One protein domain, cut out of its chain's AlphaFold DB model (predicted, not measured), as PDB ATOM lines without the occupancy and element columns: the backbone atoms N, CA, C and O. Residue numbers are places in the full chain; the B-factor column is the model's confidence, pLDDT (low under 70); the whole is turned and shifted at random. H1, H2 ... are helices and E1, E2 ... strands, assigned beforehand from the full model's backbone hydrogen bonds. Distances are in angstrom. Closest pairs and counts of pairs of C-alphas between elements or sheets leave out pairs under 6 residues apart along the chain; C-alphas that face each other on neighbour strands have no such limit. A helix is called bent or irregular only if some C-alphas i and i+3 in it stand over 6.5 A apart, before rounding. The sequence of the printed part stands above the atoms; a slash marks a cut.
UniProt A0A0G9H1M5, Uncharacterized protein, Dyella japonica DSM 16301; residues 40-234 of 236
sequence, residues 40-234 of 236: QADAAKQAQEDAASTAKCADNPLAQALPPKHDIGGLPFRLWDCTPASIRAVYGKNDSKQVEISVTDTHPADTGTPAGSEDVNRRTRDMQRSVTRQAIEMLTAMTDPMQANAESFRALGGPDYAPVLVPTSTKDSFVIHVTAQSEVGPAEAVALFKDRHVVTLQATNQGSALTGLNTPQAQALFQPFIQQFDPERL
ATOM      1  N   GLN A  40      34.116   5.888  56.945       72.88
ATOM      2  CA  GLN A  40      35.448   5.809  57.542       72.88
ATOM      3  C   GLN A  40      35.456   5.023  58.864       72.88
ATOM      4  O   GLN A  40      36.403   4.275  59.120       72.88
ATOM      5  N   ALA A  41      34.394   5.131  59.668       75.38
ATOM      6  CA  ALA A  41      34.220   4.334  60.882       75.38
ATOM      7  C   ALA A  41      34.031   2.836  60.570       75.38
ATOM      8  O   ALA A  41      34.664   1.993  61.210       75.38
ATOM      9  N   ASP A  42      33.237   2.506  59.549       83.88
ATOM     10  CA  ASP A  42      33.006   1.120  59.125       83.88
ATOM     11  C   ASP A  42      34.278   0.476  58.554       83.88
ATOM     12  O   ASP A  42      34.622  -0.655  58.907       83.88
ATOM     13  N   ALA A  43      35.047   1.218  57.748       84.38
ATOM     14  CA  ALA A  43      36.333   0.751  57.230       84.38
ATOM     15  C   ALA A  43      37.367   0.510  58.347       84.38
ATOM     16  O   ALA A  43      38.098  -0.483  58.309       84.38
ATOM     17  N   ALA A  44      37.422   1.387  59.356       87.69
ATOM     18  CA  ALA A  44      38.321   1.226  60.498       87.69
ATOM     19  C   ALA A  44      37.951   0.002  61.349       87.69
ATOM     20  O   ALA A  44      38.831  -0.765  61.748       87.69
ATOM     21  N   LYS A  45      36.652  -0.215  61.581       91.44
ATOM     22  CA  LYS A  45      36.152  -1.394  62.293       91.44
ATOM     23  C   LYS A  45      36.494  -2.685  61.547       91.44
ATOM     24  O   LYS A  45      37.030  -3.606  62.158       91.44
ATOM     25  N   GLN A  46      36.263  -2.732  60.235       90.50
ATOM     26  CA  GLN A  46      36.607  -3.899  59.423       90.50
ATOM     27  C   GLN A  46      38.112  -4.188  59.451       90.50
ATOM     28  O   GLN A  46      38.513  -5.329  59.647       90.50
ATOM     29  N   ALA A  47      38.957  -3.161  59.325       90.62
ATOM     30  CA  ALA A  47      40.406  -3.331  59.412       90.62
ATOM     31  C   ALA A  47      40.843  -3.899  60.777       90.62
ATOM     32  O   ALA A  47      41.764  -4.714  60.849       90.62
ATOM     33  N   GLN A  48      40.171  -3.502  61.863       93.56
ATOM     34  CA  GLN A  48      40.413  -4.057  63.194       93.56
ATOM     35  C   GLN A  48      39.989  -5.533  63.292       93.56
ATOM     36  O   GLN A  48      40.717  -6.337  63.878       93.56
ATOM     37  N   GLU A  49      38.842  -5.903  62.720       94.25
ATOM     38  CA  GLU A  49      38.358  -7.290  62.672       94.25
ATOM     39  C   GLU A  49      39.281  -8.188  61.830       94.25
ATOM     40  O   GLU A  49      39.659  -9.273  62.280       94.25
ATOM     41  N   ASP A  50      39.730  -7.704  60.672       94.75
ATOM     42  CA  ASP A  50      40.676  -8.386  59.781       94.75
ATOM     43  C   ASP A  50      42.032  -8.616  60.471       94.75
ATOM     44  O   ASP A  50      42.606  -9.713  60.412       94.75
ATOM     45  N   ALA A  51      42.532  -7.608  61.194       94.25
ATOM     46  CA  ALA A  51      43.754  -7.721  61.983       94.25
ATOM     47  C   ALA A  51      43.602  -8.735  63.129       94.25
ATOM     48  O   ALA A  51      44.501  -9.547  63.360       94.25
ATOM     49  N   ALA A  52      42.460  -8.729  63.824       95.94
ATOM     50  CA  ALA A  52      42.175  -9.675  64.897       95.94
ATOM     51  C   ALA A  52      42.041 -11.117  64.381       95.94
ATOM     52  O   ALA A  52      42.542 -12.038  65.026       95.94
ATOM     53  N   SER A  53      41.399 -11.324  63.226       95.69
ATOM     54  CA  SER A  53      41.330 -12.629  62.555       95.69
ATOM     55  C   SER A  53      42.738 -13.118  62.193       95.69
ATOM     56  O   SER A  53      43.155 -14.194  62.622       95.69
ATOM     57  N   THR A  54      43.547 -12.249  61.578       96.31
ATOM     58  CA  THR A  54      44.927 -12.570  61.188       96.31
ATOM     59  C   THR A  54      45.808 -12.932  62.384       96.31
ATOM     60  O   THR A  54      46.644 -13.834  62.289       96.31
ATOM     61  N   ALA A  55      45.641 -12.241  63.513       95.75
ATOM     62  CA  ALA A  55      46.395 -12.508  64.733       95.75
ATOM     63  C   ALA A  55      46.089 -13.896  65.322       95.75
ATOM     64  O   ALA A  55      47.007 -14.565  65.791       95.75
ATOM     65  N   LYS A  56      44.835 -14.370  65.241       95.31
ATOM     66  CA  LYS A  56      44.440 -15.713  65.721       95.31
ATOM     67  C   LYS A  56      45.119 -16.848  64.955       95.31
ATOM     68  O   LYS A  56      45.239 -17.948  65.481       95.31
ATOM     69  N   CYS A  57      45.570 -16.581  63.734       95.75
ATOM     70  CA  CYS A  57      46.173 -17.578  62.858       95.75
ATOM     71  C   CYS A  57      47.701 -17.619  62.917       95.75
ATOM     72  O   CYS A  57      48.304 -18.379  62.164       95.75
ATOM     73  N   ALA A  58      48.333 -16.823  63.789       90.44
ATOM     74  CA  ALA A  58      49.790 -16.740  63.891       90.44
ATOM     75  C   ALA A  58      50.454 -18.100  64.173       90.44
ATOM     76  O   ALA A  58      51.482 -18.401  63.570       90.44
ATOM     77  N   ASP A  59      49.828 -18.924  65.015       92.19
ATOM     78  CA  ASP A  59      50.345 -20.237  65.420       92.19
ATOM     79  C   ASP A  59      49.716 -21.402  64.636       92.19
ATOM     80  O   ASP A  59      49.962 -22.569  64.946       92.19
ATOM     81  N   ASN A  60      48.884 -21.124  63.622       93.88
ATOM     82  CA  ASN A  60      48.275 -22.182  62.822       93.88
ATOM     83  C   ASN A  60      49.358 -22.862  61.955       93.88
ATOM     84  O   ASN A  60      50.010 -22.174  61.165       93.88
ATOM     85  N   PRO A  61      49.541 -24.195  62.025       94.25
ATOM     86  CA  PRO A  61      50.573 -24.888  61.250       94.25
ATOM     87  C   PRO A  61      50.463 -24.686  59.733       94.25
ATOM     88  O   PRO A  61      51.479 -24.634  59.045       94.25
ATOM     89  N   LEU A  62      49.246 -24.518  59.206       96.56
ATOM     90  CA  LEU A  62      49.000 -24.298  57.779       96.56
ATOM     91  C   LEU A  62      49.436 -22.902  57.313       96.56
ATOM     92  O   LEU A  62      49.696 -22.706  56.127       96.56
ATOM     93  N   ALA A  63      49.563 -21.937  58.230       96.19
ATOM     94  CA  ALA A  63      49.962 -20.570  57.906       96.19
ATOM     95  C   ALA A  63      51.379 -20.478  57.330       96.19
ATOM     96  O   ALA A  63      51.692 -19.533  56.610       96.19
ATOM     97  N   GLN A  64      52.231 -21.464  57.619       95.06
ATOM     98  CA  GLN A  64      53.614 -21.484  57.152       95.06
ATOM     99  C   GLN A  64      53.728 -21.662  55.634       95.06
ATOM    100  O   GLN A  64      54.729 -21.234  55.066       95.06
ATOM    101  N   ALA A  65      52.723 -22.275  54.999       97.19
ATOM    102  CA  ALA A  65      52.678 -22.501  53.557       97.19
ATOM    103  C   ALA A  65      52.036 -21.342  52.780       97.19
ATOM    104  O   ALA A  65      52.161 -21.275  51.557       97.19
ATOM    105  N   LEU A  66      51.316 -20.446  53.462       97.88
ATOM    106  CA  LEU A  66      50.600 -19.362  52.801       97.88
ATOM    107  C   LEU A  66      51.556 -18.315  52.228       97.88
ATOM    108  O   LEU A  66      52.611 -18.056  52.815       97.88
ATOM    109  N   PRO A  67      51.148 -17.628  51.146       97.38
ATOM    110  CA  PRO A  67      51.902 -16.493  50.653       97.38
ATOM    111  C   PRO A  67      52.024 -15.384  51.711       97.38
ATOM    112  O   PRO A  67      51.225 -15.315  52.654       97.38
ATOM    113  N   PRO A  68      53.030 -14.511  51.580       96.00
ATOM    114  CA  PRO A  68      53.359 -13.508  52.583       96.00
ATOM    115  C   PRO A  68      52.304 -12.397  52.695       96.00
ATOM    116  O   PRO A  68      51.602 -12.070  51.745       96.00
ATOM    117  N   LYS A  69      52.262 -11.737  53.859       96.75
ATOM    118  CA  LYS A  69      51.318 -10.651  54.199       96.75
ATOM    119  C   LYS A  69      51.665  -9.302  53.535       96.75
ATOM    120  O   LYS A  69      51.776  -8.287  54.218       96.75
ATOM    121  N   HIS A  70      51.898  -9.293  52.225       96.12
ATOM    122  CA  HIS A  70      52.114  -8.090  51.413       96.12
ATOM    123  C   HIS A  70      51.410  -8.215  50.054       96.12
ATOM    124  O   HIS A  70      50.713  -9.193  49.797       96.12
ATOM    125  N   ASP A  71      51.561  -7.210  49.197       97.75
ATOM    126  CA  ASP A  71      50.897  -7.160  47.896       97.75
ATOM    127  C   ASP A  71      51.422  -8.236  46.933       97.75
ATOM    128  O   ASP A  71      52.613  -8.294  46.634       97.75
ATOM    129  N   ILE A  72      50.524  -9.049  46.373       97.88
ATOM    130  CA  ILE A  72      50.859 -10.095  45.397       97.88
ATOM    131  C   ILE A  72      50.000  -9.890  44.155       97.88
ATOM    132  O   ILE A  72      48.787  -9.712  44.245       97.88
ATOM    133  N   GLY A  73      50.625  -9.858  42.975       95.00
ATOM    134  CA  GLY A  73      49.903  -9.612  41.720       95.00
ATOM    135  C   GLY A  73      49.151  -8.272  41.689       95.00
ATOM    136  O   GLY A  73      48.134  -8.155  41.012       95.00
ATOM    137  N   GLY A  74      49.612  -7.272  42.455       95.94
ATOM    138  CA  GLY A  74      48.942  -5.974  42.609       95.94
ATOM    139  C   GLY A  74      47.711  -5.985  43.526       95.94
ATOM    140  O   GLY A  74      47.011  -4.975  43.608       95.94
ATOM    141  N   LEU A  75      47.432  -7.100  44.209       97.69
ATOM    142  CA  LEU A  75      46.369  -7.211  45.205       97.69
ATOM    143  C   LEU A  75      46.974  -7.139  46.615       97.69
ATOM    144  O   LEU A  75      47.801  -7.991  46.953       97.69
ATOM    145  N   PRO A  76      46.583  -6.155  47.447       97.44
ATOM    146  CA  PRO A  76      47.132  -6.015  48.787       97.44
ATOM    147  C   PRO A  76      46.665  -7.136  49.705       97.44
ATOM    148  O   PRO A  76      45.525  -7.588  49.606       97.44
ATOM    149  N   PHE A  77      47.521  -7.563  50.627       97.88
ATOM    150  CA  PHE A  77      47.110  -8.481  51.684       97.88
ATOM    151  C   PHE A  77      45.983  -7.867  52.529       97.88
ATOM    152  O   PHE A  77      46.087  -6.715  52.951       97.88
ATOM    153  N   ARG A  78      44.923  -8.643  52.794       96.00
ATOM    154  CA  ARG A  78      43.797  -8.220  53.636       96.00
ATOM    155  C   ARG A  78      43.797  -8.936  54.977       96.00
ATOM    156  O   ARG A  78      43.955  -8.298  56.013       96.00
ATOM    157  N   LEU A  79      43.600 -10.254  54.958       97.00
ATOM    158  CA  LEU A  79      43.454 -11.029  56.187       97.00
ATOM    159  C   LEU A  79      43.872 -12.484  56.021       97.00
ATOM    160  O   LEU A  79      43.824 -13.040  54.919       97.00
ATOM    161  N   TRP A  80      44.207 -13.096  57.153       97.81
ATOM    162  CA  TRP A  80      44.116 -14.538  57.350       97.81
ATOM    163  C   TRP A  80      42.974 -14.859  58.302       97.81
ATOM    164  O   TRP A  80      42.794 -14.151  59.283       97.81
ATOM    165  N   ASP A  81      42.259 -15.941  58.023       97.19
ATOM    166  CA  ASP A  81      41.197 -16.484  58.866       97.19
ATOM    167  C   ASP A  81      41.354 -18.002  58.943       97.19
ATOM    168  O   ASP A  81      41.694 -18.636  57.944       97.19
ATOM    169  N   CYS A  82      41.157 -18.602  60.110       96.19
ATOM    170  CA  CYS A  82      41.501 -20.004  60.318       96.19
ATOM    171  C   CYS A  82      40.586 -20.711  61.305       96.19
ATOM    172  O   CYS A  82      40.060 -20.147  62.263       96.19
ATOM    173  N   THR A  83      40.499 -22.015  61.089       92.62
ATOM    174  CA  THR A  83      40.017 -23.006  62.041       92.62
ATOM    175  C   THR A  83      41.177 -23.954  62.380       92.62
ATOM    176  O   THR A  83      42.249 -23.858  61.776       92.62
ATOM    177  N   PRO A  84      41.009 -24.909  63.308       89.06
ATOM    178  CA  PRO A  84      42.044 -25.912  63.547       89.06
ATOM    179  C   PRO A  84      42.418 -26.742  62.306       89.06
ATOM    180  O   PRO A  84      43.551 -27.198  62.203       89.06
ATOM    181  N   ALA A  85      41.480 -26.937  61.372       92.12
ATOM    182  CA  ALA A  85      41.660 -27.793  60.198       92.12
ATOM    183  C   ALA A  85      41.816 -27.015  58.885       92.12
ATOM    184  O   ALA A  85      42.009 -27.621  57.836       92.12
ATOM    185  N   SER A  86      41.693 -25.689  58.902       95.88
ATOM    186  CA  SER A  86      41.779 -24.888  57.686       95.88
ATOM    187  C   SER A  86      42.340 -23.502  57.940       95.88
ATOM    188  O   SER A  86      42.193 -22.940  59.023       95.88
ATOM    189  N   ILE A  87      42.948 -22.927  56.915       98.19
ATOM    190  CA  ILE A  87      43.314 -21.519  56.893       98.19
ATOM    191  C   ILE A  87      42.987 -20.929  55.532       98.19
ATOM    192  O   ILE A  87      43.107 -21.585  54.500       98.19
ATOM    193  N   ARG A  88      42.587 -19.670  55.551       98.19
ATOM    194  CA  ARG A  88      42.250 -18.870  54.394       98.19
ATOM    195  C   ARG A  88      43.088 -17.603  54.400       98.19
ATOM    196  O   ARG A  88      43.147 -16.922  55.421       98.19
ATOM    197  N   ALA A  89      43.664 -17.248  53.259       98.38
ATOM    198  CA  ALA A  89      44.275 -15.950  53.007       98.38
ATOM    199  C   ALA A  89      43.501 -15.182  51.943       98.38
ATOM    200  O   ALA A  89      43.178 -15.740  50.901       98.38
ATOM    201  N   VAL A  90      43.250 -13.896  52.184       97.94
ATOM    202  CA  VAL A  90      42.559 -13.028  51.225       97.94
ATOM    203  C   VAL A  90      43.454 -11.863  50.825       97.94
ATOM    204  O   VAL A  90      43.981 -11.153  51.684       97.94
ATOM    205  N   TYR A  91      43.569 -11.651  49.515       98.25
ATOM    206  CA  TYR A  91      44.272 -10.535  48.892       98.25
ATOM    207  C   TYR A  91      43.293  -9.726  48.045       98.25
ATOM    208  O   TYR A  91      42.514 -10.297  47.290       98.25
ATOM    209  N   GLY A  92      43.338  -8.403  48.146       96.81
ATOM    210  CA  GLY A  92      42.421  -7.481  47.484       96.81
ATOM    211  C   GLY A  92      41.707  -6.565  48.474       96.81
ATOM    212  O   GLY A  92      41.934  -6.604  49.681       96.81
ATOM    213  N   LYS A  93      40.830  -5.711  47.949       91.81
ATOM    214  CA  LYS A  93      40.007  -4.791  48.750       91.81
ATOM    215  C   LYS A  93      38.572  -5.293  48.815       91.81
ATOM    216  O   LYS A  93      38.134  -6.022  47.925       91.81
ATOM    217  N   ASN A  94      37.837  -4.891  49.848       84.56
ATOM    218  CA  ASN A  94      36.391  -5.119  49.905       84.56
ATOM    219  C   ASN A  94      35.718  -4.528  48.663       84.56
ATOM    220  O   ASN A  94      36.186  -3.522  48.126       84.56
ATOM    221  N   ASP A  95      34.678  -5.207  48.181       82.88
ATOM    222  CA  ASP A  95      33.868  -4.792  47.028       82.88
ATOM    223  C   ASP A  95      34.662  -4.545  45.732       82.88
ATOM    224  O   ASP A  95      34.223  -3.850  44.818       82.88
ATOM    225  N   SER A  96      35.844  -5.151  45.634       90.88
ATOM    226  CA  SER A  96      36.713  -5.116  44.463       90.88
ATOM    227  C   SER A  96      37.160  -6.530  44.097       90.88
ATOM    228  O   SER A  96      36.624  -7.513  44.615       90.88
ATOM    229  N   LYS A  97      38.135  -6.641  43.193       94.56
ATOM    230  CA  LYS A  97      38.758  -7.921  42.873       94.56
ATOM    231  C   LYS A  97      39.498  -8.455  44.100       94.56
ATOM    232  O   LYS A  97      40.310  -7.734  44.686       94.56
ATOM    233  N   GLN A  98      39.254  -9.716  44.437       96.88
ATOM    234  CA  GLN A  98      39.991 -10.445  45.460       96.88
ATOM    235  C   GLN A  98      40.458 -11.797  44.930       96.88
ATOM    236  O   GLN A  98      39.828 -12.375  44.047       96.88
ATOM    237  N   VAL A  99      41.554 -12.294  45.494       98.12
ATOM    238  CA  VAL A  99      41.974 -13.690  45.391       98.12
ATOM    239  C   VAL A  99      42.003 -14.268  46.798       98.12
ATOM    240  O   VAL A  99      42.644 -13.721  47.699       98.12
ATOM    241  N   GLU A 100      41.279 -15.363  46.975       98.06
ATOM    242  CA  GLU A 100      41.254 -16.165  48.186       98.06
ATOM    243  C   GLU A 100      42.082 -17.430  47.966       98.06
ATOM    244  O   GLU A 100      41.938 -18.094  46.941       98.06
ATOM    245  N   ILE A 101      42.930 -17.763  48.936       98.62
ATOM    246  CA  ILE A 101      43.680 -19.016  49.001       98.62
ATOM    247  C   ILE A 101      43.202 -19.756  50.238       98.62
ATOM    248  O   ILE A 101      43.397 -19.264  51.348       98.62
ATOM    249  N   SER A 102      42.611 -20.926  50.059       98.31
ATOM    250  CA  SER A 102      42.108 -21.754  51.150       98.31
ATOM    251  C   SER A 102      42.880 -23.065  51.202       98.31
ATOM    252  O   SER A 102      43.034 -23.745  50.193       98.31
ATOM    253  N   VAL A 103      43.390 -23.410  52.382       98.50
ATOM    254  CA  VAL A 103      44.098 -24.659  52.675       98.50
ATOM    255  C   VAL A 103      43.290 -25.414  53.716       98.50
ATOM    256  O   VAL A 103      43.078 -24.905  54.816       98.50
ATOM    257  N   THR A 104      42.881 -26.637  53.401       97.62
ATOM    258  CA  THR A 104      42.209 -27.541  54.338       97.62
ATOM    259  C   THR A 104      43.085 -28.758  54.599       97.62
ATOM    260  O   THR A 104      43.387 -29.525  53.684       97.62
ATOM    261  N   ASP A 105      43.446 -28.969  55.863       96.50
ATOM    262  CA  ASP A 105      43.980 -30.235  56.345       96.50
ATOM    263  C   ASP A 105      42.839 -31.246  56.490       96.50
ATOM    264  O   ASP A 105      41.911 -31.061  57.281       96.50
ATOM    265  N   THR A 106      42.887 -32.329  55.717       94.88
ATOM    266  CA  THR A 106      41.853 -33.369  55.775       94.88
ATOM    267  C   THR A 106      42.058 -34.359  56.927       94.88
ATOM    268  O   THR A 106      41.111 -35.052  57.307       94.88
ATOM    269  N   HIS A 107      43.243 -34.360  57.548       91.56
ATOM    270  CA  HIS A 107      43.616 -35.194  58.697       91.56
ATOM    271  C   HIS A 107      44.191 -34.328  59.829       91.56
ATOM    272  O   HIS A 107      45.316 -34.575  60.266       91.56
ATOM    273  N   PRO A 108      43.453 -33.312  60.311       88.00
ATOM    274  CA  PRO A 108      43.943 -32.464  61.386       88.00
ATOM    275  C   PRO A 108      44.196 -33.303  62.640       88.00
ATOM    276  O   PRO A 108      43.557 -34.338  62.855       88.00
ATOM    277  N   ALA A 109      45.114 -32.837  63.486       81.81
ATOM    278  CA  ALA A 109      45.257 -33.394  64.826       81.81
ATOM    279  C   ALA A 109      43.913 -33.316  65.572       81.81
ATOM    280  O   ALA A 109      43.115 -32.411  65.318       81.81
ATOM    281  N   ASP A 110      43.664 -34.261  66.484       76.19
ATOM    282  CA  ASP A 110      42.425 -34.286  67.263       76.19
ATOM    283  C   ASP A 110      42.217 -32.943  67.978       76.19
ATOM    284  O   ASP A 110      43.081 -32.450  68.705       76.19
ATOM    285  N   THR A 111      41.060 -32.342  67.725       70.19
ATOM    286  CA  THR A 111      40.684 -31.014  68.212       70.19
ATOM    287  C   THR A 111      39.869 -31.078  69.504       70.19
ATOM    288  O   THR A 111      39.415 -30.042  69.990       70.19
ATOM    289  N   GLY A 112      39.654 -32.276  70.065       72.88
ATOM    290  CA  GLY A 112      38.782 -32.480  71.225       72.88
ATOM    291  C   GLY A 112      37.294 -32.357  70.880       72.88
ATOM    292  O   GLY A 112      36.466 -32.099  71.756       72.88
ATOM    293  N   THR A 113      36.949 -32.514  69.599       78.56
ATOM    294  CA  THR A 113      35.568 -32.464  69.112       78.56
ATOM    295  C   THR A 113      34.793 -33.693  69.612       78.56
ATOM    296  O   THR A 113      35.321 -34.806  69.569       78.56
ATOM    297  N   PRO A 114      33.531 -33.554  70.075       82.19
ATOM    298  CA  PRO A 114      32.724 -34.699  70.492       82.19
ATOM    299  C   PRO A 114      32.630 -35.764  69.390       82.19
ATOM    300  O   PRO A 114      32.424 -35.427  68.226       82.19
ATOM    301  N   ALA A 115      32.708 -37.047  69.759       76.94
ATOM    302  CA  ALA A 115      32.858 -38.160  68.810       76.94
ATOM    303  C   ALA A 115      31.844 -38.154  67.644       76.94
ATOM    304  O   ALA A 115      32.223 -38.362  66.495       76.94
ATOM    305  N   GLY A 116      30.567 -37.849  67.912       79.19
ATOM    306  CA  GLY A 116      29.535 -37.792  66.868       79.19
ATOM    307  C   GLY A 116      29.729 -36.653  65.857       79.19
ATOM    308  O   GLY A 116      29.437 -36.823  64.676       79.19
ATOM    309  N   SER A 117      30.251 -35.507  66.298       81.88
ATOM    310  CA  SER A 117      30.586 -34.380  65.421       81.88
ATOM    311  C   SER A 117      31.894 -34.630  64.671       81.88
ATOM    312  O   SER A 117      31.988 -34.300  63.490       81.88
ATOM    313  N   GLU A 118      32.874 -35.267  65.313       85.75
ATOM    314  CA  GLU A 118      34.146 -35.595  64.669       85.75
ATOM    315  C   GLU A 118      33.973 -36.629  63.552       85.75
ATOM    316  O   GLU A 118      34.570 -36.483  62.488       85.75
ATOM    317  N   ASP A 119      33.091 -37.617  63.719       87.25
ATOM    318  CA  ASP A 119      32.787 -38.587  62.662       87.25
ATOM    319  C   ASP A 119      32.212 -37.926  61.400       87.25
ATOM    320  O   ASP A 119      32.593 -38.286  60.281       87.25
ATOM    321  N   VAL A 120      31.305 -36.956  61.567       88.38
ATOM    322  CA  VAL A 120      30.732 -36.190  60.450       88.38
ATOM    323  C   VAL A 120      31.802 -35.312  59.809       88.38
ATOM    324  O   VAL A 120      31.970 -35.353  58.591       88.38
ATOM    325  N   ASN A 121      32.571 -34.579  60.615       88.50
ATOM    326  CA  ASN A 121      33.637 -33.709  60.125       88.50
ATOM    327  C   ASN A 121      34.695 -34.499  59.345       88.50
ATOM    328  O   ASN A 121      35.073 -34.098  58.243       88.50
ATOM    329  N   ARG A 122      35.126 -35.652  59.868       89.31
ATOM    330  CA  ARG A 122      36.071 -36.551  59.198       89.31
ATOM    331  C   ARG A 122      35.531 -37.019  57.851       89.31
ATOM    332  O   ARG A 122      36.233 -36.887  56.856       89.31
ATOM    333  N   ARG A 123      34.279 -37.488  57.784       91.50
ATOM    334  CA  ARG A 123      33.659 -37.912  56.512       91.50
ATOM    335  C   ARG A 123      33.591 -36.777  55.494       91.50
ATOM    336  O   ARG A 123      33.868 -37.009  54.323       91.50
ATOM    337  N   THR A 124      33.257 -35.561  55.925       91.94
ATOM    338  CA  THR A 124      33.244 -34.385  55.045       91.94
ATOM    339  C   THR A 124      34.638 -34.090  54.490       91.94
ATOM    340  O   THR A 124      34.777 -33.875  53.289       91.94
ATOM    341  N   ARG A 125      35.679 -34.142  55.330       93.62
ATOM    342  CA  ARG A 125      37.074 -33.943  54.900       93.62
ATOM    343  C   ARG A 125      37.560 -35.051  53.964       93.62
ATOM    344  O   ARG A 125      38.206 -34.759  52.960       93.62
ATOM    345  N   ASP A 126      37.212 -36.304  54.245       94.25
ATOM    346  CA  ASP A 126      37.524 -37.444  53.378       94.25
ATOM    347  C   ASP A 126      36.853 -37.318  52.011       94.25
ATOM    348  O   ASP A 126      37.495 -37.531  50.981       94.25
ATOM    349  N   MET A 127      35.581 -36.917  51.995       95.81
ATOM    350  CA  MET A 127      34.849 -36.641  50.765       95.81
ATOM    351  C   MET A 127      35.496 -35.489  49.991       95.81
ATOM    352  O   MET A 127      35.737 -35.637  48.796       95.81
ATOM    353  N   GLN A 128      35.840 -34.384  50.659       95.31
ATOM    354  CA  GLN A 128      36.523 -33.250  50.035       95.31
ATOM    355  C   GLN A 128      37.849 -33.683  49.400       95.31
ATOM    356  O   GLN A 128      38.092 -33.378  48.234       95.31
ATOM    357  N   ARG A 129      38.682 -34.446  50.122       97.00
ATOM    358  CA  ARG A 129      39.923 -35.022  49.580       97.00
ATOM    359  C   ARG A 129      39.650 -35.894  48.361       97.00
ATOM    360  O   ARG A 129      40.318 -35.745  47.345       97.00
ATOM    361  N   SER A 130      38.690 -36.811  48.469       97.25
ATOM    362  CA  SER A 130      38.365 -37.775  47.416       97.25
ATOM    363  C   SER A 130      37.900 -37.080  46.139       97.25
ATOM    364  O   SER A 130      38.410 -37.380  45.063       97.25
ATOM    365  N   VAL A 131      36.971 -36.129  46.263       96.88
ATOM    366  CA  VAL A 131      36.461 -35.335  45.138       96.88
ATOM    367  C   VAL A 131      37.572 -34.479  44.537       96.88
ATOM    368  O   VAL A 131      37.709 -34.439  43.320       96.88
ATOM    369  N   THR A 132      38.410 -33.852  45.368       96.81
ATOM    370  CA  THR A 132      39.547 -33.048  44.892       96.81
ATOM    371  C   THR A 132      40.539 -33.899  44.106       96.81
ATOM    372  O   THR A 132      40.958 -33.504  43.023       96.81
ATOM    373  N   ARG A 133      40.892 -35.087  44.617       97.44
ATOM    374  CA  ARG A 133      41.791 -36.020  43.928       97.44
ATOM    375  C   ARG A 133      41.227 -36.410  42.564       97.44
ATOM    376  O   ARG A 133      41.919 -36.265  41.564       97.44
ATOM    377  N   GLN A 134      39.958 -36.813  42.520       96.31
ATOM    378  CA  GLN A 134      39.283 -37.183  41.277       96.31
ATOM    379  C   GLN A 134      39.210 -36.007  40.288       96.31
ATOM    380  O   GLN A 134      39.415 -36.197  39.090       96.31
ATOM    381  N   ALA A 135      38.945 -34.791  40.772       93.94
ATOM    382  CA  ALA A 135      38.930 -33.591  39.943       93.94
ATOM    383  C   ALA A 135      40.320 -33.292  39.361       93.94
ATOM    384  O   ALA A 135      40.431 -33.045  38.165       93.94
ATOM    385  N   ILE A 136      41.383 -33.372  40.168       95.31
ATOM    386  CA  ILE A 136      42.765 -33.189  39.703       95.31
ATOM    387  C   ILE A 136      43.136 -34.259  38.679       95.31
ATOM    388  O   ILE A 136      43.692 -33.913  37.644       95.31
ATOM    389  N   GLU A 137      42.814 -35.531  38.923       92.81
ATOM    390  CA  GLU A 137      43.063 -36.627  37.973       92.81
ATOM    391  C   GLU A 137      42.360 -36.371  36.633       92.81
ATOM    392  O   GLU A 137      42.990 -36.454  35.577       92.81
ATOM    393  N   MET A 138      41.082 -35.984  36.671       90.56
ATOM    394  CA  MET A 138      40.300 -35.645  35.482       90.56
ATOM    395  C   MET A 138      40.886 -34.439  34.735       90.56
ATOM    396  O   MET A 138      41.099 -34.515  33.527       90.56
ATOM    397  N   LEU A 139      41.172 -33.336  35.433       91.06
ATOM    398  CA  LEU A 139      41.714 -32.119  34.824       91.06
ATOM    399  C   LEU A 139      43.131 -32.345  34.278       91.06
ATOM    400  O   LEU A 139      43.454 -31.869  33.194       91.06
ATOM    401  N   THR A 140      43.960 -33.117  34.980       88.94
ATOM    402  CA  THR A 140      45.304 -33.507  34.522       88.94
ATOM    403  C   THR A 140      45.214 -34.326  33.241       88.94
ATOM    404  O   THR A 140      45.897 -34.009  32.270       88.94
ATOM    405  N   ALA A 141      44.302 -35.302  33.177       84.75
ATOM    406  CA  ALA A 141      44.060 -36.075  31.960       84.75
ATOM    407  C   ALA A 141      43.600 -35.205  30.769       84.75
ATOM    408  O   ALA A 141      43.791 -35.594  29.618       84.75
ATOM    409  N   MET A 142      43.033 -34.019  31.022       80.81
ATOM    410  CA  MET A 142      42.685 -33.040  29.984       80.81
ATOM    411  C   MET A 142      43.871 -32.163  29.537       80.81
ATOM    412  O   MET A 142      43.822 -31.634  28.424       80.81
ATOM    413  N   THR A 143      44.914 -32.004  30.368       77.56
ATOM    414  CA  THR A 143      46.099 -31.164  30.070       77.56
ATOM    415  C   THR A 143      47.088 -31.791  29.086       77.56
ATOM    416  O   THR A 143      47.827 -31.061  28.429       77.56
ATOM    417  N   ASP A 144      47.079 -33.123  28.964       68.88
ATOM    418  CA  ASP A 144      48.012 -33.937  28.165       68.88
ATOM    419  C   ASP A 144      47.728 -33.940  26.649       68.88
ATOM    420  O   ASP A 144      48.185 -34.807  25.903       68.88
ATOM    421  N   PRO A 145      47.175 -32.842  26.124       49.19
ATOM    422  CA  PRO A 145      46.154 -32.807  25.078       49.19
ATOM    423  C   PRO A 145      45.105 -33.935  25.065       49.19
ATOM    424  O   PRO A 145      45.421 -35.112  25.009       49.19
ATOM    425  N   MET A 146      43.831 -33.576  24.893       55.00
ATOM    426  CA  MET A 146      43.107 -33.899  23.644       55.00
ATOM    427  C   MET A 146      43.155 -35.340  23.070       55.00
ATOM    428  O   MET A 146      43.006 -35.451  21.858       55.00
ATOM    429  N   GLN A 147      43.335 -36.421  23.845       49.84
ATOM    430  CA  GLN A 147      43.824 -37.763  23.421       49.84
ATOM    431  C   GLN A 147      43.317 -38.412  22.103       49.84
ATOM    432  O   GLN A 147      43.927 -39.375  21.648       49.84
ATOM    433  N   ALA A 148      42.276 -37.912  21.433       56.31
ATOM    434  CA  ALA A 148      42.048 -38.152  20.000       56.31
ATOM    435  C   ALA A 148      41.130 -37.116  19.309       56.31
ATOM    436  O   ALA A 148      40.921 -37.211  18.099       56.31
ATOM    437  N   ASN A 149      40.511 -36.174  20.039       68.38
ATOM    438  CA  ASN A 149      39.293 -35.513  19.558       68.38
ATOM    439  C   ASN A 149      39.340 -33.977  19.620       68.38
ATOM    440  O   ASN A 149      39.161 -33.358  20.668       68.38
ATOM    441  N   ALA A 150      39.500 -33.356  18.448       73.94
ATOM    442  CA  ALA A 150      39.430 -31.906  18.271       73.94
ATOM    443  C   ALA A 150      38.042 -31.311  18.593       73.94
ATOM    444  O   ALA A 150      37.947 -30.123  18.908       73.94
ATOM    445  N   GLU A 151      36.964 -32.100  18.530       79.12
ATOM    446  CA  GLU A 151      35.610 -31.643  18.865       79.12
ATOM    447  C   GLU A 151      35.454 -31.361  20.357       79.12
ATOM    448  O   GLU A 151      34.822 -30.372  20.719       79.12
ATOM    449  N   SER A 152      36.095 -32.154  21.220       75.94
ATOM    450  CA  SER A 152      36.066 -31.935  22.670       75.94
ATOM    451  C   SER A 152      36.695 -30.594  23.055       75.94
ATOM    452  O   SER A 152      36.165 -29.896  23.911       75.94
ATOM    453  N   PHE A 153      37.768 -30.168  22.376       78.00
ATOM    454  CA  PHE A 153      38.333 -28.832  22.597       78.00
ATOM    455  C   PHE A 153      37.416 -27.732  22.090       78.00
ATOM    456  O   PHE A 153      37.237 -26.737  22.783       78.00
ATOM    457  N   ARG A 154      36.788 -27.902  20.919       80.25
ATOM    458  CA  ARG A 154      35.803 -26.917  20.446       80.25
ATOM    459  C   ARG A 154      34.635 -26.771  21.418       80.25
ATOM    460  O   ARG A 154      34.203 -25.648  21.631       80.25
ATOM    461  N   ALA A 155      34.171 -27.865  22.022       81.56
ATOM    462  CA  ALA A 155      33.105 -27.828  23.021       81.56
ATOM    463  C   ALA A 155      33.498 -27.034  24.281       81.56
ATOM    464  O   ALA A 155      32.656 -26.352  24.851       81.56
ATOM    465  N   LEU A 156      34.776 -27.070  24.683       81.75
ATOM    466  CA  LEU A 156      35.288 -26.272  25.804       81.75
ATOM    467  C   LEU A 156      35.524 -24.793  25.451       81.75
ATOM    468  O   LEU A 156      35.555 -23.960  26.351       81.75
ATOM    469  N   GLY A 157      35.686 -24.456  24.167       85.31
ATOM    470  CA  GLY A 157      36.065 -23.111  23.703       85.31
ATOM    471  C   GLY A 157      37.464 -23.011  23.089       85.31
ATOM    472  O   GLY A 157      37.940 -21.922  22.781       85.31
ATOM    473  N   GLY A 158      38.131 -24.147  22.881       87.31
ATOM    474  CA  GLY A 158      39.464 -24.245  22.297       87.31
ATOM    475  C   GLY A 158      40.582 -24.317  23.343       87.31
ATOM    476  O   GLY A 158      40.319 -24.498  24.532       87.31
ATOM    477  N   PRO A 159      41.849 -24.202  22.908       85.81
ATOM    478  CA  PRO A 159      43.007 -24.354  23.789       85.81
ATOM    479  C   PRO A 159      43.078 -23.319  24.907       85.81
ATOM    480  O   PRO A 159      43.593 -23.624  25.978       85.81
ATOM    481  N   ASP A 160      42.482 -22.145  24.707       90.69
ATOM    482  CA  ASP A 160      42.423 -21.096  25.724       90.69
ATOM    483  C   ASP A 160      41.526 -21.455  26.918       90.69
ATOM    484  O   ASP A 160      41.527 -20.717  27.891       90.69
ATOM    485  N   TYR A 161      40.769 -22.555  26.871       91.06
ATOM    486  CA  TYR A 161      39.913 -23.034  27.967       91.06
ATOM    487  C   TYR A 161      40.376 -24.384  28.530       91.06
ATOM    488  O   TYR A 161      39.740 -24.944  29.422       91.06
ATOM    489  N   ALA A 162      41.483 -24.927  28.017       89.56
ATOM    490  CA  ALA A 162      42.061 -26.157  28.538       89.56
ATOM    491  C   ALA A 162      42.672 -25.910  29.928       89.56
ATOM    492  O   ALA A 162      43.254 -24.844  30.145       89.56
ATOM    493  N   PRO A 163      42.577 -26.863  30.870       92.56
ATOM    494  CA  PRO A 163      43.280 -26.747  32.139       92.56
ATOM    495  C   PRO A 163      44.799 -26.734  31.926       92.56
ATOM    496  O   PRO A 163      45.309 -27.286  30.951       92.56
ATOM    497  N   VAL A 164      45.532 -26.118  32.853       93.38
ATOM    498  CA  VAL A 164      47.004 -26.090  32.841       93.38
ATOM    499  C   VAL A 164      47.566 -26.541  34.179       93.38
ATOM    500  O   VAL A 164      47.083 -26.146  35.243       93.38
ATOM    501  N   LEU A 165      48.616 -27.360  34.115       95.31
ATOM    502  CA  LEU A 165      49.397 -27.760  35.279       95.31
ATOM    503  C   LEU A 165      50.466 -26.709  35.560       95.31
ATOM    504  O   LEU A 165      51.266 -26.365  34.689       95.31
ATOM    505  N   VAL A 166      50.499 -26.231  36.795       96.38
ATOM    506  CA  VAL A 166      51.533 -25.334  37.297       96.38
ATOM    507  C   VAL A 166      52.363 -26.103  38.328       96.38
ATOM    508  O   VAL A 166      51.868 -26.360  39.433       96.38
ATOM    509  N   PRO A 167      53.604 -26.499  37.985       93.81
ATOM    510  CA  PRO A 167      54.456 -27.253  38.894       93.81
ATOM    511  C   PRO A 167      54.840 -26.415  40.116       93.81
ATOM    512  O   PRO A 167      54.936 -25.187  40.043       93.81
ATOM    513  N   THR A 168      55.088 -27.094  41.234       93.62
ATOM    514  CA  THR A 168      55.581 -26.484  42.477       93.62
ATOM    515  C   THR A 168      56.980 -27.005  42.821       93.62
ATOM    516  O   THR A 168      57.575 -27.750  42.045       93.62
ATOM    517  N   SER A 169      57.531 -26.619  43.977       89.62
ATOM    518  CA  SER A 169      58.766 -27.220  44.509       89.62
ATOM    519  C   SER A 169      58.596 -28.692  44.905       89.62
ATOM    520  O   SER A 169      59.576 -29.423  45.022       89.62
ATOM    521  N   THR A 170      57.352 -29.149  45.076       91.12
ATOM    522  CA  THR A 170      57.026 -30.550  45.352       91.12
ATOM    523  C   THR A 170      56.659 -31.299  44.070       91.12
ATOM    524  O   THR A 170      56.547 -30.722  42.992       91.12
ATOM    525  N   LYS A 171      56.431 -32.613  44.185       90.44
ATOM    526  CA  LYS A 171      55.914 -33.433  43.077       90.44
ATOM    527  C   LYS A 171      54.472 -33.085  42.678       90.44
ATOM    528  O   LYS A 171      54.045 -33.449  41.587       90.44
ATOM    529  N   ASP A 172      53.724 -32.438  43.569       94.06
ATOM    530  CA  ASP A 172      52.325 -32.095  43.349       94.06
ATOM    531  C   ASP A 172      52.248 -30.739  42.615       94.06
ATOM    532  O   ASP A 172      53.091 -29.856  42.798       94.06
ATOM    533  N   SER A 173      51.244 -30.571  41.757       95.25
ATOM    534  CA  SER A 173      51.043 -29.358  40.950       95.25
ATOM    535  C   SER A 173      49.716 -28.694  41.292       95.25
ATOM    536  O   SER A 173      48.763 -29.363  41.691       95.25
ATOM    537  N   PHE A 174      49.636 -27.383  41.079       97.94
ATOM    538  CA  PHE A 174      48.339 -26.729  40.945       97.94
ATOM    539  C   PHE A 174      47.765 -27.018  39.564       97.94
ATOM    540  O   PHE A 174      48.487 -27.006  38.570       97.94
ATOM    541  N   VAL A 175      46.455 -27.223  39.497       97.25
ATOM    542  CA  VAL A 175      45.706 -27.287  38.247       97.25
ATOM    543  C   VAL A 175      44.838 -26.048  38.153       97.25
ATOM    544  O   VAL A 175      43.909 -25.880  38.943       97.25
ATOM    545  N   ILE A 176      45.153 -25.166  37.207       97.12
ATOM    546  CA  ILE A 176      44.318 -24.004  36.898       97.12
ATOM    547  C   ILE A 176      43.306 -24.434  35.851       97.12
ATOM    548  O   ILE A 176      43.682 -24.966  34.806       97.12
ATOM    549  N   HIS A 177      42.032 -24.193  36.124       93.94
ATOM    550  CA  HIS A 177      40.952 -24.493  35.203       93.94
ATOM    551  C   HIS A 177      39.928 -23.362  35.194       93.94
ATOM    552  O   HIS A 177      39.784 -22.594  36.149       93.94
ATOM    553  N   VAL A 178      39.234 -23.256  34.070       94.31
ATOM    554  CA  VAL A 178      38.164 -22.290  33.858       94.31
ATOM    555  C   VAL A 178      36.925 -23.022  33.379       94.31
ATOM    556  O   VAL A 178      37.001 -24.123  32.831       94.31
ATOM    557  N   THR A 179      35.776 -22.400  33.593       91.75
ATOM    558  CA  THR A 179      34.520 -22.881  33.019       91.75
ATOM    559  C   THR A 179      34.571 -22.778  31.488       91.75
ATOM    560  O   THR A 179      35.200 -21.866  30.950       91.75
ATOM    561  N   ALA A 180      33.935 -23.718  30.783       87.50
ATOM    562  CA  ALA A 180      33.905 -23.741  29.321       87.50
ATOM    563  C   ALA A 180      33.331 -22.437  28.738       87.50
ATOM    564  O   ALA A 180      32.469 -21.810  29.344       87.50
ATOM    565  N   GLN A 181      33.751 -22.053  27.528       88.56
ATOM    566  CA  GLN A 181      33.344 -20.796  26.883       88.56
ATOM    567  C   GLN A 181      31.825 -20.606  26.773       88.56
ATOM    568  O   GLN A 181      31.340 -19.475  26.815       88.56
ATOM    569  N   SER A 182      31.075 -21.694  26.588       86.00
ATOM    570  CA  SER A 182      29.613 -21.668  26.463       86.00
ATOM    571  C   SER A 182      28.883 -21.470  27.792       86.00
ATOM    572  O   SER A 182      27.663 -21.315  27.799       86.00
ATOM    573  N   GLU A 183      29.602 -21.511  28.908       88.88
ATOM    574  CA  GLU A 183      29.061 -21.489  30.257       88.88
ATOM    575  C   GLU A 183      29.618 -20.297  31.044       88.88
ATOM    576  O   GLU A 183      30.700 -19.774  30.779       88.88
ATOM    577  N   VAL A 184      28.856 -19.841  32.037       87.38
ATOM    578  CA  VAL A 184      29.313 -18.813  32.973       87.38
ATOM    579  C   VAL A 184      29.675 -19.502  34.274       87.38
ATOM    580  O   VAL A 184      28.806 -20.037  34.957       87.38
ATOM    581  N   GLY A 185      30.948 -19.443  34.642       88.62
ATOM    582  CA  GLY A 185      31.410 -19.993  35.905       88.62
ATOM    583  C   GLY A 185      32.795 -19.488  36.292       88.62
ATOM    584  O   GLY A 185      33.385 -18.680  35.561       88.62
ATOM    585  N   PRO A 186      33.268 -19.881  37.483       90.62
ATOM    586  CA  PRO A 186      34.490 -19.354  38.062       90.62
ATOM    587  C   PRO A 186      35.734 -19.837  37.313       90.62
ATOM    588  O   PRO A 186      35.720 -20.834  36.584       90.62
ATOM    589  N   ALA A 187      36.823 -19.109  37.535       91.38
ATOM    590  CA  ALA A 187      38.172 -19.616  37.348       91.38
ATOM    591  C   ALA A 187      38.744 -20.013  38.705       91.38
ATOM    592  O   ALA A 187      38.616 -19.257  39.673       91.38
ATOM    593  N   GLU A 188      39.405 -21.164  38.764       95.62
ATOM    594  CA  GLU A 188      39.940 -21.703  40.010       95.62
ATOM    595  C   GLU A 188      41.299 -22.365  39.779       95.62
ATOM    596  O   GLU A 188      41.583 -22.899  38.702       95.62
ATOM    597  N   ALA A 189      42.138 -22.366  40.812       98.00
ATOM    598  CA  ALA A 189      43.283 -23.263  40.884       98.00
ATOM    599  C   ALA A 189      43.087 -24.241  42.038       98.00
ATOM    600  O   ALA A 189      42.677 -23.840  43.123       98.00
ATOM    601  N   VAL A 190      43.400 -25.513  41.825       98.25
ATOM    602  CA  VAL A 190      43.254 -26.551  42.849       98.25
ATOM    603  C   VAL A 190      44.506 -27.412  42.933       98.25
ATOM    604  O   VAL A 190      45.138 -27.694  41.920       98.25
ATOM    605  N   ALA A 191      44.872 -27.829  44.139       98.38
ATOM    606  CA  ALA A 191      45.946 -28.778  44.383       98.38
ATOM    607  C   ALA A 191      45.597 -29.709  45.549       98.38
ATOM    608  O   ALA A 191      44.821 -29.363  46.443       98.38
ATOM    609  N   LEU A 192      46.214 -30.888  45.545       98.25
ATOM    610  CA  LEU A 192      46.200 -31.823  46.661       98.25
ATOM    611  C   LEU A 192      47.647 -32.136  47.032       98.25
ATOM    612  O   LEU A 192      48.293 -32.952  46.382       98.25
ATOM    613  N   PHE A 193      48.152 -31.487  48.078       98.00
ATOM    614  CA  PHE A 193      49.524 -31.688  48.534       98.00
ATOM    615  C   PHE A 193      49.604 -32.812  49.559       98.00
ATOM    616  O   PHE A 193      48.799 -32.877  50.499       98.00
ATOM    617  N   LYS A 194      50.616 -33.676  49.408       95.50
ATOM    618  CA  LYS A 194      50.918 -34.769  50.357       95.50
ATOM    619  C   LYS A 194      49.726 -35.717  50.587       95.50
ATOM    620  O   LYS A 194      49.588 -36.282  51.663       95.50
ATOM    621  N   ASP A 195      48.840 -35.843  49.594       95.44
ATOM    622  CA  ASP A 195      47.576 -36.598  49.672       95.44
ATOM    623  C   ASP A 195      46.669 -36.221  50.869       95.44
ATOM    624  O   ASP A 195      45.839 -37.010  51.331       95.44
ATOM    625  N   ARG A 196      46.827 -35.000  51.395       96.06
ATOM    626  CA  ARG A 196      46.219 -34.580  52.666       96.06
ATOM    627  C   ARG A 196      45.693 -33.151  52.655       96.06
ATOM    628  O   ARG A 196      44.632 -32.906  53.225       96.06
ATOM    629  N   HIS A 197      46.402 -32.222  52.028       98.19
ATOM    630  CA  HIS A 197      46.074 -30.801  52.094       98.19
ATOM    631  C   HIS A 197      45.410 -30.382  50.795       98.19
ATOM    632  O   HIS A 197      46.058 -30.333  49.749       98.19
ATOM    633  N   VAL A 198      44.113 -30.101  50.865       98.38
ATOM    634  CA  VAL A 198      43.371 -29.539  49.737       98.38
ATOM    635  C   VAL A 198      43.645 -28.046  49.713       98.38
ATOM    636  O   VAL A 198      43.409 -27.370  50.714       98.38
ATOM    637  N   VAL A 199      44.144 -27.541  48.589       98.56
ATOM    638  CA  VAL A 199      44.391 -26.112  48.394       98.56
ATOM    639  C   VAL A 199      43.563 -25.625  47.223       98.56
ATOM    640  O   VAL A 199      43.622 -26.210  46.145       98.56
ATOM    641  N   THR A 200      42.811 -24.549  47.429       98.38
ATOM    642  CA  THR A 200      42.037 -23.883  46.384       98.38
ATOM    643  C   THR A 200      42.416 -22.414  46.302       98.38
ATOM    644  O   THR A 200      42.661 -21.759  47.315       98.38
ATOM    645  N   LEU A 201      42.481 -21.895  45.080       98.56
ATOM    646  CA  LEU A 201      42.537 -20.473  44.794       98.56
ATOM    647  C   LEU A 201      41.280 -20.107  44.023       98.56
ATOM    648  O   LEU A 201      40.988 -20.706  42.988       98.56
ATOM    649  N   GLN A 202      40.563 -19.109  44.517       97.00
ATOM    650  CA  GLN A 202      39.370 -18.575  43.877       97.00
ATOM    651  C   GLN A 202      39.492 -17.063  43.777       97.00
ATOM    652  O   GLN A 202      40.096 -16.413  44.630       97.00
ATOM    653  N   ALA A 203      38.910 -16.496  42.729       96.38
ATOM    654  CA  ALA A 203      38.839 -15.057  42.568       96.38
ATOM    655  C   ALA A 203      37.397 -14.576  42.680       96.38
ATOM    656  O   ALA A 203      36.472 -15.213  42.177       96.38
ATOM    657  N   THR A 204      37.212 -13.419  43.302       95.31
ATOM    658  CA  THR A 204      35.922 -12.732  43.374       95.31
ATOM    659  C   THR A 204      36.059 -11.305  42.858       95.31
ATOM    660  O   THR A 204      37.156 -10.753  42.786       95.31
ATOM    661  N   ASN A 205      34.945 -10.705  42.454       92.94
ATOM    662  CA  ASN A 205      34.831  -9.286  42.165       92.94
ATOM    663  C   ASN A 205      33.477  -8.801  42.682       92.94
ATOM    664  O   ASN A 205      32.454  -9.413  42.381       92.94
ATOM    665  N   GLN A 206      33.473  -7.728  43.476       89.38
ATOM    666  CA  GLN A 206      32.247  -7.192  44.090       89.38
ATOM    667  C   GLN A 206      31.452  -8.269  44.860       89.38
ATOM    668  O   GLN A 206      30.233  -8.371  44.749       89.38
ATOM    669  N   GLY A 207      32.164  -9.134  45.592       86.19
ATOM    670  CA  GLY A 207      31.571 -10.194  46.419       86.19
ATOM    671  C   GLY A 207      31.035 -11.414  45.661       86.19
ATOM    672  O   GLY A 207      30.628 -12.380  46.296       86.19
ATOM    673  N   SER A 208      31.061 -11.409  44.326       91.12
ATOM    674  CA  SER A 208      30.659 -12.552  43.496       91.12
ATOM    675  C   SER A 208      31.874 -13.248  42.896       91.12
ATOM    676  O   SER A 208      32.913 -12.617  42.707       91.12
ATOM    677  N   ALA A 209      31.759 -14.537  42.569       92.50
ATOM    678  CA  ALA A 209      32.818 -15.261  41.867       92.50
ATOM    679  C   ALA A 209      33.217 -14.530  40.572       92.50
ATOM    680  O   ALA A 209      32.359 -14.062  39.820       92.50
ATOM    681  N   LEU A 210      34.520 -14.418  40.315       93.12
ATOM    682  CA  LEU A 210      35.039 -13.841  39.082       93.12
ATOM    683  C   LEU A 210      34.881 -14.872  37.960       93.12
ATOM    684  O   LEU A 210      35.542 -15.910  37.965       93.12
ATOM    685  N   THR A 211      33.997 -14.579  37.009       93.62
ATOM    686  CA  THR A 211      33.647 -15.476  35.901       93.62
ATOM    687  C   THR A 211      34.120 -14.942  34.550       93.62
ATOM    688  O   THR A 211      34.544 -13.791  34.428       93.62
ATOM    689  N   GLY A 212      34.055 -15.792  33.519       90.69
ATOM    690  CA  GLY A 212      34.329 -15.404  32.130       90.69
ATOM    691  C   GLY A 212      35.812 -15.240  31.784       90.69
ATOM    692  O   GLY A 212      36.129 -14.686  30.733       90.69
ATOM    693  N   LEU A 213      36.715 -15.707  32.651       94.81
ATOM    694  CA  LEU A 213      38.139 -15.774  32.337       94.81
ATOM    695  C   LEU A 213      38.429 -16.981  31.444       94.81
ATOM    696  O   LEU A 213      37.878 -18.059  31.654       94.81
ATOM    697  N   ASN A 214      39.346 -16.807  30.498       94.81
ATOM    698  CA  ASN A 214      40.009 -17.930  29.839       94.81
ATOM    699  C   ASN A 214      41.242 -18.386  30.649       94.81
ATOM    700  O   ASN A 214      41.673 -17.711  31.590       94.81
ATOM    701  N   THR A 215      41.826 -19.529  30.302       94.94
ATOM    702  CA  THR A 215      42.974 -20.112  31.002       94.94
ATOM    703  C   THR A 215      44.182 -19.173  31.056       94.94
ATOM    704  O   THR A 215      44.697 -18.989  32.157       94.94
ATOM    705  N   PRO A 216      44.636 -18.511  29.968       96.19
ATOM    706  CA  PRO A 216      45.734 -17.543  30.066       96.19
ATOM    707  C   PRO A 216      45.465 -16.402  31.060       96.19
ATOM    708  O   PRO A 216      46.363 -15.996  31.801       96.19
ATOM    709  N   GLN A 217      44.230 -15.897  31.119       97.06
ATOM    710  CA  GLN A 217      43.834 -14.862  32.079       97.06
ATOM    711  C   GLN A 217      43.796 -15.394  33.517       97.06
ATOM    712  O   GLN A 217      44.288 -14.723  34.426       97.06
ATOM    713  N   ALA A 218      43.248 -16.593  33.732       97.44
ATOM    714  CA  ALA A 218      43.237 -17.254  35.037       97.44
ATOM    715  C   ALA A 218      44.661 -17.568  35.519       97.44
ATOM    716  O   ALA A 218      44.997 -17.325  36.677       97.44
ATOM    717  N   GLN A 219      45.532 -18.021  34.619       97.31
ATOM    718  CA  GLN A 219      46.940 -18.250  34.906       97.31
ATOM    719  C   GLN A 219      47.639 -16.953  35.303       97.31
ATOM    720  O   GLN A 219      48.268 -16.907  36.355       97.31
ATOM    721  N   ALA A 220      47.485 -15.874  34.531       97.56
ATOM    722  CA  ALA A 220      48.061 -14.577  34.882       97.56
ATOM    723  C   ALA A 220      47.576 -14.062  36.251       97.56
ATOM    724  O   ALA A 220      48.333 -13.398  36.959       97.56
ATOM    725  N   LEU A 221      46.336 -14.385  36.635       97.62
ATOM    726  CA  LEU A 221      45.765 -14.024  37.929       97.62
ATOM    727  C   LEU A 221      46.339 -14.851  39.090       97.62
ATOM    728  O   LEU A 221      46.699 -14.277  40.116       97.62
ATOM    729  N   PHE A 222      46.421 -16.177  38.954       98.50
ATOM    730  CA  PHE A 222      46.786 -17.074  40.058       98.50
ATOM    731  C   PHE A 222      48.287 -17.356  40.173       98.50
ATOM    732  O   PHE A 222      48.771 -17.631  41.271       98.50
ATOM    733  N   GLN A 223      49.047 -17.260  39.078       97.94
ATOM    734  CA  GLN A 223      50.473 -17.601  39.049       97.94
ATOM    735  C   GLN A 223      51.308 -16.871  40.120       97.94
ATOM    736  O   GLN A 223      52.111 -17.546  40.767       97.94
ATOM    737  N   PRO A 224      51.128 -15.556  40.380       98.12
ATOM    738  CA  PRO A 224      51.896 -14.867  41.419       98.12
ATOM    739  C   PRO A 224      51.659 -15.436  42.824       98.12
ATOM    740  O   PRO A 224      52.578 -15.467  43.636       98.12
ATOM    741  N   PHE A 225      50.445 -15.915  43.108       98.38
ATOM    742  CA  PHE A 225      50.098 -16.527  44.392       98.38
ATOM    743  C   PHE A 225      50.667 -17.936  44.513       98.38
ATOM    744  O   PHE A 225      51.249 -18.270  45.539       98.38
ATOM    745  N   ILE A 226      50.559 -18.732  43.445       98.25
ATOM    746  CA  ILE A 226      51.122 -20.087  43.387       98.25
ATOM    747  C   ILE A 226      52.641 -20.058  43.600       98.25
ATOM    748  O   ILE A 226      53.166 -20.882  44.337       98.25
ATOM    749  N   GLN A 227      53.348 -19.089  43.012       97.06
ATOM    750  CA  GLN A 227      54.805 -18.943  43.163       97.06
ATOM    751  C   GLN A 227      55.256 -18.600  44.589       97.06
ATOM    752  O   GLN A 227      56.410 -18.834  44.933       97.06
ATOM    753  N   GLN A 228      54.372 -18.007  45.389       97.56
ATOM    754  CA  GLN A 228      54.649 -17.603  46.767       97.56
ATOM    755  C   GLN A 228      54.098 -18.605  47.793       97.56
ATOM    756  O   GLN A 228      54.368 -18.464  48.983       97.56
ATOM    757  N   PHE A 229      53.312 -19.589  47.352       98.25
ATOM    758  CA  PHE A 229      52.837 -20.683  48.190       98.25
ATOM    759  C   PHE A 229      53.975 -21.688  48.403       98.25
ATOM    760  O   PHE A 229      54.612 -22.109  47.439       98.25
ATOM    761  N   ASP A 230      54.220 -22.084  49.651       97.75
ATOM    762  CA  ASP A 230      55.309 -22.997  50.019       97.75
ATOM    763  C   ASP A 230      54.748 -24.361  50.471       97.75
ATOM    764  O   ASP A 230      54.527 -24.591  51.667       97.75
ATOM    765  N   PRO A 231      54.489 -25.293  49.534       96.81
ATOM    766  CA  PRO A 231      53.879 -26.582  49.855       96.81
ATOM    767  C   PRO A 231      54.772 -27.493  50.711       96.81
ATOM    768  O   PRO A 231      54.271 -28.432  51.337       96.81
ATOM    769  N   GLU A 232      56.083 -27.238  50.789       96.88
ATOM    770  CA  GLU A 232      56.986 -28.028  51.632       96.88
ATOM    771  C   GLU A 232      56.693 -27.806  53.119       96.88
ATOM    772  O   GLU A 232      56.736 -28.762  53.901       96.88
ATOM    773  N   ARG A 233      56.299 -26.577  53.479       97.00
ATOM    774  CA  ARG A 233      55.969 -26.150  54.848       97.00
ATOM    775  C   ARG A 233      54.610 -26.609  55.353       97.00
ATOM    776  O   ARG A 233      54.309 -26.413  56.529       97.00
ATOM    777  N   LEU A 234      53.788 -27.225  54.504       96.31
ATOM    778  CA  LEU A 234      52.576 -27.880  54.984       96.31
ATOM    779  C   LEU A 234      52.944 -28.970  56.008       96.31
ATOM    780  O   LEU A 234      53.985 -29.616  55.854       96.31
TER     781      LEU A 234
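AT A GLANCE: This is residues 40 to 234 of the 236 residues of an uncharacterized protein of Dyella japonica DSM 16301 (UniProt A0A0G9H1M5). A twisted sheet of seven strands makes the core, with the long helix H3 slanting over one face and H5 and the small H2 on the other. H1 stands beside the edge strand E1, and H4 lies past the end of H3, off the sheet. The printed part has 195 residues, with five named helices and seven named strands in the order H1 H2 E1 E2 E3 H3 H4 E4 E5 E6 E7 H5. The sheet, E1 E2 E3 E7 E6 E5 E4, is antiparallel throughout, and the class is mixed, helices and strands. The whole is compact, with a radius of gyration of the C-alphas of 17.7 A and spans of 52 by 45 by 30 A.

HOW THE PARTS SIT: H1, residues 40 to 56, stands at the sheet's level, only just, with a height of 3.9 A; its closest C-alpha pair with E1, residues 77 to 83, is Thr 54 and Trp 80, 4.4 A apart. H2, residues 61 to 65, is on the sheet over E2, residues 86 to 92, at a height of 8.3 A. E1, E2 and E3, residues 97 to 105, form a meander, each strand the antiparallel neighbour of the one before; N 81 and O 88 are 2.9 A apart, N 89 and O 101 2.8 A. A second meander holds E4, residues 164 to 167, E5, 173 to 178, E6, 187 to 193, and E7, 197 to 205; N 166 and O 174 are 2.8 A apart, N 175 and O 190 2.8 A, N 191 and O 199 2.9 A. E3 and E7 are antiparallel neighbours, with N 100 and O 202 2.8 A apart. H3, residues 115 to 143, and H5, residues 215 to 228, lie on opposite faces in three layers, helices on both faces of a sheet. H3 has a height of 9.4 A and runs slantwise, only just, at 59 degrees to E3 on the local plane; C-alphas Arg 129 and Val 198 are its closest to E7, 6.5 A. H5 lies over E6 at a height of 6.6 A, its closest C-alphas being Ala 218 and Ala 187, 6.0 A; it is irregular, with C-alphas 221 and 224 7.1 A apart. H4, residues 150 to 156, is not on the sheet. In H1 and H4 every O i to N i+4 pair is within hydrogen-bond range; H3 has 24 of 25, H5 7 of 10, and H2 0 of 1, with 1 of 2 O i to N i+3 pairs.

IN THESE COORDINATES: H1 begins at C-alpha 40 (35.448, 5.809, 57.542) and is 24.7 A long. E3 measures 26.6 A and E7 26.2 A. H3, 41.5 A, ends at C-alpha 143 (46.099, -31.164, 30.070). H5, 19.8 A, ends at C-alpha 228 (54.649, -17.603, 46.767).

THE WHOLE: The C-alphas farthest apart, Ala 41 and Ala 148, are 59.5 A apart. The printed part has no cut. The link from H2 to E1, 11 residues, is long. Mean pLDDT of the printed part is 91.4; residues 144 to 149 are under 70.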